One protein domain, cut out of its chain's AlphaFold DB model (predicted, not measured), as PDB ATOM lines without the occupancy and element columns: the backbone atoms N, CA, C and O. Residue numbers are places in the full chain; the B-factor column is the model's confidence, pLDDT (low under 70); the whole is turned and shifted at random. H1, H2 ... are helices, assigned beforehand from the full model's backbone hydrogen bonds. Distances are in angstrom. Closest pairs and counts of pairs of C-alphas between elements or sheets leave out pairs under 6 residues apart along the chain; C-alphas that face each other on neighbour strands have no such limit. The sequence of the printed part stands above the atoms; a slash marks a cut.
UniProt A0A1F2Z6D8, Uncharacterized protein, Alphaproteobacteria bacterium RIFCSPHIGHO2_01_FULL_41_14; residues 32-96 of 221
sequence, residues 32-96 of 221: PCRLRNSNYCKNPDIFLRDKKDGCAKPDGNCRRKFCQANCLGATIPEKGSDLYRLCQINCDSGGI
ATOM      1  N   PRO A  32     448.437 461.820 399.638       64.62
ATOM      2  CA  PRO A  32     448.940 463.137 399.277       64.62
ATOM      3  C   PRO A  32     450.394 463.259 399.733       64.62
ATOM      4  O   PRO A  32     450.740 462.849 400.841       64.62
ATOM      5  N   CYS A  33     451.254 463.841 398.895       68.50
ATOM      6  CA  CYS A  33     452.703 463.871 399.120       68.50
ATOM      7  C   CYS A  33     453.112 464.415 400.502       68.50
ATOM      8  O   CYS A  33     454.142 464.020 401.039       68.50
ATOM      9  N   ARG A  34     452.284 465.280 401.112       65.88
ATOM     10  CA  ARG A  34     452.472 465.800 402.480       65.88
ATOM     11  C   ARG A  34     452.455 464.723 403.570       65.88
ATOM     12  O   ARG A  34     453.068 464.928 404.611       65.88
ATOM     13  N   LEU A  35     451.768 463.607 403.344       66.50
ATOM     14  CA  LEU A  35     451.629 462.505 404.300       66.50
ATOM     15  C   LEU A  35     452.641 461.374 404.057       66.50
ATOM     16  O   LEU A  35     452.770 460.479 404.893       66.50
ATOM     17  N   ARG A  36     453.400 461.407 402.951       73.38
ATOM     18  CA  ARG A  36     454.427 460.395 402.669       73.38
ATOM     19  C   ARG A  36     455.653 460.617 403.547       73.38
ATOM     20  O   ARG A  36     456.228 461.703 403.625       73.38
ATOM     21  N   ASN A  37     456.088 459.552 404.211       79.19
ATOM     22  CA  ASN A  37     457.289 459.592 405.029       79.19
ATOM     23  C   ASN A  37     458.533 459.565 404.131       79.19
ATOM     24  O   ASN A  37     458.881 458.534 403.560       79.19
ATOM     25  N   SER A  38     459.248 460.688 404.083       80.88
ATOM     26  CA  SER A  38     460.504 460.834 403.327       80.88
ATOM     27  C   SER A  38     461.598 459.809 403.666       80.88
ATOM     28  O   SER A  38     462.538 459.652 402.892       80.88
ATOM     29  N   ASN A  39     461.505 459.083 404.789       82.44
ATOM     30  CA  ASN A  39     462.450 458.004 405.097       82.44
ATOM     31  C   ASN A  39     462.304 456.788 404.175       82.44
ATOM     32  O   ASN A  39     463.284 456.068 404.002       82.44
ATOM     33  N   TYR A  40     461.135 456.568 403.569       82.69
ATOM     34  CA  TYR A  40     460.958 455.477 402.606       82.69
ATOM     35  C   TYR A  40     461.709 455.733 401.298       82.69
ATOM     36  O   TYR A  40     462.130 454.786 400.641       82.69
ATOM     37  N   CYS A  41     462.005 456.998 400.993       83.19
ATOM     38  CA  CYS A  41     462.814 457.386 399.841       83.19
ATOM     39  C   CYS A  41     464.277 456.929 399.926       83.19
ATOM     40  O   CYS A  41     465.033 457.133 398.987       83.19
ATOM     41  N   LYS A  42     464.706 456.309 401.033       84.62
ATOM     42  CA  LYS A  42     465.996 455.609 401.077       84.62
ATOM     43  C   LYS A  42     466.021 454.398 400.143       84.62
ATOM     44  O   LYS A  42     467.097 454.022 399.702       84.62
ATOM     45  N   ASN A  43     464.869 453.791 399.857       85.00
ATOM     46  CA  ASN A  43     464.773 452.702 398.895       85.00
ATOM     47  C   ASN A  43     464.669 453.285 397.464       85.00
ATOM     48  O   ASN A  43     463.779 454.112 397.231       85.00
ATOM     49  N   PRO A  44     465.536 452.874 396.515       82.88
ATOM     50  CA  PRO A  44     465.531 453.374 395.136       82.88
ATOM     51  C   PRO A  44     464.199 453.162 394.401       82.88
ATOM     52  O   PRO A  44     463.741 454.071 393.707       82.88
ATOM     53  N   ASP A  45     463.532 452.025 394.601       83.06
ATOM     54  CA  ASP A  45     462.271 451.705 393.920       83.06
ATOM     55  C   ASP A  45     461.129 452.608 394.392       83.06
ATOM     56  O   ASP A  45     460.270 453.042 393.619       83.06
ATOM     57  N   ILE A  46     461.125 452.916 395.691       81.56
ATOM     58  CA  ILE A  46     460.151 453.829 396.287       81.56
ATOM     59  C   ILE A  46     460.448 455.256 395.836       81.56
ATOM     60  O   ILE A  46     459.531 455.972 395.449       81.56
ATOM     61  N   PHE A  47     461.719 455.659 395.803       86.12
ATOM     62  CA  PHE A  47     462.111 456.977 395.311       86.12
ATOM     63  C   PHE A  47     461.662 457.213 393.863       86.12
ATOM     64  O   PHE A  47     461.095 458.263 393.567       86.12
ATOM     65  N   LEU A  48     461.849 456.237 392.971       85.12
ATOM     66  CA  LEU A  48     461.395 456.327 391.581       85.12
ATOM     67  C   LEU A  48     459.877 456.490 391.468       85.12
ATOM     68  O   LEU A  48     459.397 457.296 390.668       85.12
ATOM     69  N   ARG A  49     459.127 455.769 392.302       82.81
ATOM     70  CA  ARG A  49     457.667 455.879 392.381       82.81
ATOM     71  C   ARG A  49     457.237 457.256 392.882       82.81
ATOM     72  O   ARG A  49     456.489 457.942 392.201       82.81
ATOM     73  N   ASP A  50     457.783 457.703 394.013       82.19
ATOM     74  CA  ASP A  50     457.517 459.025 394.597       82.19
ATOM     75  C   ASP A  50     457.922 460.167 393.654       82.19
ATOM     76  O   ASP A  50     457.281 461.219 393.649       82.19
ATOM     77  N   LYS A  51     458.974 459.979 392.851       81.56
ATOM     78  CA  LYS A  51     459.398 460.932 391.822       81.56
ATOM     79  C   LYS A  51     458.402 460.986 390.669       81.56
ATOM     80  O   LYS A  51     458.018 462.083 390.272       81.56
ATOM     81  N   LYS A  52     457.952 459.832 390.167       82.56
ATOM     82  CA  LYS A  52     456.917 459.750 389.122       82.56
ATOM     83  C   LYS A  52     455.595 460.372 389.585       82.56
ATOM     84  O   LYS A  52     454.942 461.050 388.804       82.56
ATOM     85  N   ASP A  53     455.266 460.215 390.864       78.56
ATOM     86  CA  ASP A  53     454.076 460.794 391.496       78.56
ATOM     87  C   ASP A  53     454.216 462.304 391.813       78.56
ATOM     88  O   ASP A  53     453.309 462.903 392.389       78.56
ATOM     89  N   GLY A  54     455.358 462.936 391.505       81.00
ATOM     90  CA  GLY A  54     455.616 464.355 391.795       81.00
ATOM     91  C   GLY A  54     455.832 464.681 393.281       81.00
ATOM     92  O   GLY A  54     455.907 465.851 393.665       81.00
ATOM     93  N   CYS A  55     455.957 463.666 394.139       78.69
ATOM     94  CA  CYS A  55     456.186 463.826 395.573       78.69
ATOM     95  C   CYS A  55     457.661 464.067 395.921       78.69
ATOM     96  O   CYS A  55     457.963 464.767 396.894       78.69
ATOM     97  N   ALA A  56     458.591 463.532 395.128       81.00
ATOM     98  CA  ALA A  56     460.018 463.789 395.290       81.00
ATOM     99  C   ALA A  56     460.419 465.105 394.599       81.00
ATOM    100  O   ALA A  56     460.955 465.111 393.492       81.00
ATOM    101  N   LYS A  57     460.144 466.235 395.263       75.44
ATOM    102  CA  LYS A  57     460.583 467.562 394.801       75.44
ATOM    103  C   LYS A  57     462.120 467.673 394.760       75.44
ATOM    104  O   LYS A  57     462.770 467.039 395.596       75.44
ATOM    105  N   PRO A  58     462.686 468.513 393.868       69.31
ATOM    106  CA  PRO A  58     464.129 468.769 393.800       69.31
ATOM    107  C   PRO A  58     464.697 469.211 395.159       69.31
ATOM    108  O   PRO A  58     465.558 468.532 395.706       69.31
ATOM    109  N   ASP A  59     464.101 470.204 395.819       67.94
ATOM    110  CA  ASP A  59     464.544 470.643 397.158       67.94
ATOM    111  C   ASP A  59     463.894 469.854 398.311       67.94
ATOM    112  O   ASP A  59     463.829 470.286 399.464       67.94
ATOM    113  N   GLY A  60     463.340 468.679 398.007       73.44
ATOM    114  CA  GLY A  60     462.567 467.872 398.940       73.44
ATOM    115  C   GLY A  60     463.424 466.977 399.836       73.44
ATOM    116  O   GLY A  60     464.412 466.372 399.418       73.44
ATOM    117  N   ASN A  61     462.956 466.762 401.071       81.00
ATOM    118  CA  ASN A  61     463.578 465.821 402.014       81.00
ATOM    119  C   ASN A  61     463.693 464.389 401.457       81.00
ATOM    120  O   ASN A  61     464.615 463.669 401.828       81.00
ATOM    121  N   CYS A  62     462.784 463.979 400.568       83.62
ATOM    122  CA  CYS A  62     462.805 462.670 399.913       83.62
ATOM    123  C   CYS A  62     464.065 462.481 399.048       83.62
ATOM    124  O   CYS A  62     464.807 461.523 399.265       83.62
ATOM    125  N   ARG A  63     464.371 463.443 398.160       83.50
ATOM    126  CA  ARG A  63     465.591 463.440 397.333       83.50
ATOM    127  C   ARG A  63     466.842 463.446 398.204       83.50
ATOM    128  O   ARG A  63     467.717 462.604 398.033       83.50
ATOM    129  N   ARG A  64     466.885 464.311 399.224       82.94
ATOM    130  CA  ARG A  64     468.024 464.383 400.156       82.94
ATOM    131  C   ARG A  64     468.281 463.053 400.873       82.94
ATOM    132  O   ARG A  64     469.428 462.641 401.004       82.94
ATOM    133  N   LYS A  65     467.226 462.373 401.336       85.12
ATOM    134  CA  LYS A  65     467.322 461.073 402.023       85.12
ATOM    135  C   LYS A  65     467.753 459.949 401.085       85.12
ATOM    136  O   LYS A  65     468.545 459.113 401.514       85.12
ATOM    137  N   PHE A  66     467.270 459.951 399.841       88.06
ATOM    138  CA  PHE A  66     467.719 459.029 398.799       88.06
ATOM    139  C   PHE A  66     469.224 459.179 398.546       88.06
ATOM    140  O   PHE A  66     469.974 458.215 398.701       88.06
ATOM    141  N   CYS A  67     469.668 460.406 398.256       83.38
ATOM    142  CA  CYS A  67     471.066 460.718 397.966       83.38
ATOM    143  C   CYS A  67     471.988 460.389 399.140       83.38
ATOM    144  O   CYS A  67     473.033 459.773 398.962       83.38
ATOM    145  N   GLN A  68     471.575 460.736 400.360       84.31
ATOM    146  CA  GLN A  68     472.355 460.446 401.560       84.31
ATOM    147  C   GLN A  68     472.512 458.940 401.816       84.31
ATOM    148  O   GLN A  68     473.540 458.520 402.337       84.31
ATOM    149  N   ALA A  69     471.501 458.132 401.488       83.75
ATOM    150  CA  ALA A  69     471.526 456.696 401.749       83.75
ATOM    151  C   ALA A  69     472.254 455.889 400.664       83.75
ATOM    152  O   ALA A  69     472.878 454.889 401.001       83.75
ATOM    153  N   ASN A  70     472.168 456.309 399.398       82.38
ATOM    154  CA  ASN A  70     472.625 455.496 398.264       82.38
ATOM    155  C   ASN A  70     473.795 456.099 397.479       82.38
ATOM    156  O   ASN A  70     474.440 455.376 396.730       82.38
ATOM    157  N   CYS A  71     474.055 457.402 397.613       78.12
ATOM    158  CA  CYS A  71     474.977 458.118 396.723       78.12
ATOM    159  C   CYS A  71     476.121 458.817 397.468       78.12
ATOM    160  O   CYS A  71     477.208 458.949 396.925       78.12
ATOM    161  N   LEU A  72     475.888 459.257 398.710       72.88
ATOM    162  CA  LEU A  72     476.854 459.997 399.538       72.88
ATOM    163  C   LEU A  72     477.426 459.140 400.691       72.88
ATOM    164  O   LEU A  72     477.951 459.675 401.665       72.88
ATOM    165  N   GLY A  73     477.249 457.816 400.631       62.59
ATOM    166  CA  GLY A  73     477.695 456.857 401.650       62.59
ATOM    167  C   GLY A  73     479.023 456.169 401.309       62.59
ATOM    168  O   GLY A  73     479.564 456.335 400.224       62.59
ATOM    169  N   ALA A  74     479.527 455.337 402.230       51.44
ATOM    170  CA  ALA A  74     480.822 454.647 402.115       51.44
ATOM    171  C   ALA A  74     480.910 453.601 400.983       51.44
ATOM    172  O   ALA A  74     481.978 453.050 400.733       51.44
ATOM    173  N   THR A  75     479.797 453.292 400.320       57.81
ATOM    174  CA  THR A  75     479.738 452.338 399.210       57.81
ATOM    175  C   THR A  75     479.144 453.060 398.014       57.81
ATOM    176  O   THR A  75     477.926 453.133 397.858       57.81
ATOM    177  N   ILE A  76     480.017 453.663 397.211       64.31
ATOM    178  CA  ILE A  76     479.625 454.295 395.953       64.31
ATOM    179  C   ILE A  76     479.117 453.179 395.026       64.31
ATOM    180  O   ILE A  76     479.802 452.159 394.892       64.31
ATOM    181  N   PRO A  77     477.925 453.320 394.419       67.88
ATOM    182  CA  PRO A  77     477.403 452.311 393.513       67.88
ATOM    183  C   PRO A  77     478.339 452.126 392.318       67.88
ATOM    184  O   PRO A  77     478.933 453.085 391.822       67.88
ATOM    185  N   GLU A  78     478.462 450.885 391.855       72.69
ATOM    186  CA  GLU A  78     479.367 450.522 390.769       72.69
ATOM    187  C   GLU A  78     479.054 451.344 389.509       72.69
ATOM    188  O   GLU A  78     477.885 451.538 389.142       72.69
ATOM    189  N   LYS A  79     480.102 451.868 388.869       67.38
ATOM    190  CA  LYS A  79     479.980 452.767 387.720       67.38
ATOM    191  C   LYS A  79     479.266 452.035 386.581       67.38
ATOM    192  O   LYS A  79     479.744 451.018 386.099       67.38
ATOM    193  N   GLY A  80     478.117 452.563 386.155       65.44
ATOM    194  CA  GLY A  80     477.281 451.947 385.116       65.44
ATOM    195  C   GLY A  80     476.065 451.170 385.631       65.44
ATOM    196  O   GLY A  80     475.201 450.841 384.824       65.44
ATOM    197  N   SER A  81     475.940 450.953 386.943       74.31
ATOM    198  CA  SER A  81     474.715 450.407 387.540       74.31
ATOM    199  C   SER A  81     473.526 451.372 387.422       74.31
ATOM    200  O   SER A  81     473.686 452.597 387.351       74.31
ATOM    201  N   ASP A  82     472.307 450.834 387.460       74.12
ATOM    202  CA  ASP A  82     471.085 451.649 387.455       74.12
ATOM    203  C   ASP A  82     471.032 452.603 388.657       74.12
ATOM    204  O   ASP A  82     470.633 453.762 388.528       74.12
ATOM    205  N   LEU A  83     471.530 452.156 389.815       78.06
ATOM    206  CA  LEU A  83     471.644 452.983 391.015       78.06
ATOM    207  C   LEU A  83     472.638 454.138 390.825       78.06
ATOM    208  O   LEU A  83     472.352 455.260 391.238       78.06
ATOM    209  N   TYR A  84     473.761 453.897 390.142       76.19
ATOM    210  CA  TYR A  84     474.727 454.939 389.791       76.19
ATOM    211  C   TYR A  84     474.105 456.010 388.887       76.19
ATOM    212  O   TYR A  84     474.234 457.205 389.160       76.19
ATOM    213  N   ARG A  85     473.361 455.604 387.850       73.56
ATOM    214  CA  ARG A  85     472.644 456.543 386.969       73.56
ATOM    215  C   ARG A  85     471.591 457.341 387.735       73.56
ATOM    216  O   ARG A  85     471.468 458.550 387.545       73.56
ATOM    217  N   LEU A  86     470.859 456.691 388.642       79.88
ATOM    218  CA  LEU A  86     469.888 457.357 389.508       79.88
ATOM    219  C   LEU A  86     470.549 458.399 390.411       79.88
ATOM    220  O   LEU A  86     470.018 459.501 390.536       79.88
ATOM    221  N   CYS A  87     471.701 458.090 390.999       79.56
ATOM    222  CA  CYS A  87     472.474 459.048 391.779       79.56
ATOM    223  C   CYS A  87     472.911 460.249 390.932       79.56
ATOM    224  O   CYS A  87     472.671 461.384 391.329       79.56
ATOM    225  N   GLN A  88     473.460 460.006 389.740       78.06
ATOM    226  CA  GLN A  88     473.965 461.055 388.850       78.06
ATOM    227  C   GLN A  88     472.873 462.035 388.390       78.06
ATOM    228  O   GLN A  88     473.125 463.227 388.252       78.06
ATOM    229  N   ILE A  89     471.655 461.543 388.155       79.81
ATOM    230  CA  ILE A  89     470.534 462.363 387.666       79.81
ATOM    231  C   ILE A  89     469.844 463.129 388.805       79.81
ATOM    232  O   ILE A  89     469.264 464.188 388.579       79.81
ATOM    233  N   ASN A  90     469.812 462.562 390.014       79.38
ATOM    234  CA  ASN A  90     468.930 463.041 391.086       79.38
ATOM    235  C   ASN A  90     469.651 463.704 392.252       79.38
ATOM    236  O   ASN A  90     468.995 464.334 393.080       79.38
ATOM    237  N   CYS A  91     470.959 463.539 392.355       80.38
ATOM    238  CA  CYS A  91     471.751 464.116 393.419       80.38
ATOM    239  C   CYS A  91     472.658 465.151 392.784       80.38
ATOM    240  O   CYS A  91     473.503 464.794 391.968       80.38
ATOM    241  N   ASP A  92     472.455 466.423 393.136       64.25
ATOM    242  CA  ASP A  92     473.347 467.483 392.678       64.25
ATOM    243  C   ASP A  92     474.773 467.083 393.051       64.25
ATOM    244  O   ASP A  92     475.054 466.740 394.205       64.25
ATOM    245  N   SER A  93     475.654 467.101 392.059       51.56
ATOM    246  CA  SER A  93     477.039 466.634 392.102       51.56
ATOM    247  C   SER A  93     477.933 467.327 393.146       51.56
ATOM    248  O   SER A  93     479.134 467.092 393.161       51.56
ATOM    249  N   GLY A  94     477.385 468.128 394.065       45.94
ATOM    250  CA  GLY A  94     478.100 468.822 395.144       45.94
ATOM    251  C   GLY A  94     478.682 467.918 396.240       45.94
ATOM    252  O   GLY A  94     479.134 468.419 397.264       45.94
ATOM    253  N   GLY A  95     478.664 466.598 396.052       41.28
ATOM    254  CA  GLY A  95     479.338 465.632 396.921       41.28
ATOM    255  C   GLY A  95     479.824 464.378 396.199       41.28
ATOM    256  O   GLY A  95     480.173 463.408 396.862       41.28
ATOM    257  N   ILE A  96     479.840 464.381 394.862       44.31
ATOM    258  CA  ILE A  96     480.498 463.337 394.072       44.31
ATOM    259  C   ILE A  96     481.678 463.987 393.348       44.31
ATOM    260  O   ILE A  96     481.731 464.046 392.123       44.31
TER     261      ILE A  96
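This is residues 32 to 96 of the 221 residues of an uncharacterized protein of Alphaproteobacteria bacterium RIFCSPHIGHO2_01_FULL_41_14 (UniProt A0A1F2Z6D8). Three short helices, H2, H3 and H4, are set with their centres in a triangle, H3 running opposite to the other two, and a still shorter helix, H1, packs on H3 on the side of H2. The first printed residues, from Pro 32, reach out at one end of the longest axis, and the long loop between H3 and H4, with Lys 79 in it, lies at the other end. The printed part has 65 residues, with four named helices in the order H1, H2, H3, H4 and no named strand, and its class is all helix, 33 of the 65 residues being in the named helices. The whole is compact, with a radius of gyration of the C-alphas of 11.2 A, and its outline is elongated, the C-alphas spanning 35 by 19 by 16 A.

From Pro 32 the printed part runs to the first helix, H1, residues 38 to 42. A tight link of 1 residue joins it to H2, residues 44 to 52. H1 and H2 touch only at the corner by their link, the closest C-alphas being those of Cys 41 and Phe 47, 4.6 A apart. After a short link of 8 residues comes H3, residues 61 to 70, the hub, which touches the three other helices. H1 and H3 touch, with 16 pairs of C-alphas within 8 A and the closest, those of Lys 42 and Phe 66, 4.5 A apart. H2 and H3 touch with 4 such pairs, and their closest C-alphas are those of Phe 47 and Phe 66, 6.9 A apart. They form a helical hairpin at a shallow tilt of 28 degrees, opposite ways. A long link of 11 residues leads to H4, residues 82 to 90. H3 and H4 form a second helical hairpin: they touch, the closest C-alphas being those of Cys 67 and Cys 87, 6.6 A apart, and they run opposite ways at a steep tilt of 39 degrees. H2 and H4 are close but not clearly touching, with the C-alphas of Pro 44 and Leu 83 the closest at 7.4 A, and they run the same way at a steep tilt of 42 degrees. H1 and H4 are apart. In H2, H3 and H4 every O i to N i+4 pair is within hydrogen-bond range, while in H1 it is 0 of 1 such pair, beside 2 of 2 O i to N i+3 pairs.

H1 begins with C-alpha 38 at (460.504, 460.834, 403.327) and has 5 residues over 7.9 A. H2, Pro 44 to Lys 52, has 9 residues and is 12.3 A long from first to last C-alpha. H3, Asn 61 to Asn 70, is the longest helix with 10 residues and 14.2 A, and begins at C-alpha 61, (463.578, 465.821, 402.014). H4, Asp 82 to Asn 90, is 12.1 A long and ends with C-alpha 90 at (468.930, 463.041, 391.086).

The two C-alphas farthest apart are those of Pro 32 and Lys 79, at 34.7 A, and the first and last printed C-alphas, of Pro 32 and Ile 96, are 32.0 A apart. The printed part has no cut. Its one long link is that from H3 to H4. The mean pLDDT of the printed part of this model is 74.9, and 18 residues are under 70: residues 32 to 35, 58 to 59, 73 to 77, 79 to 80 and 92 to 96.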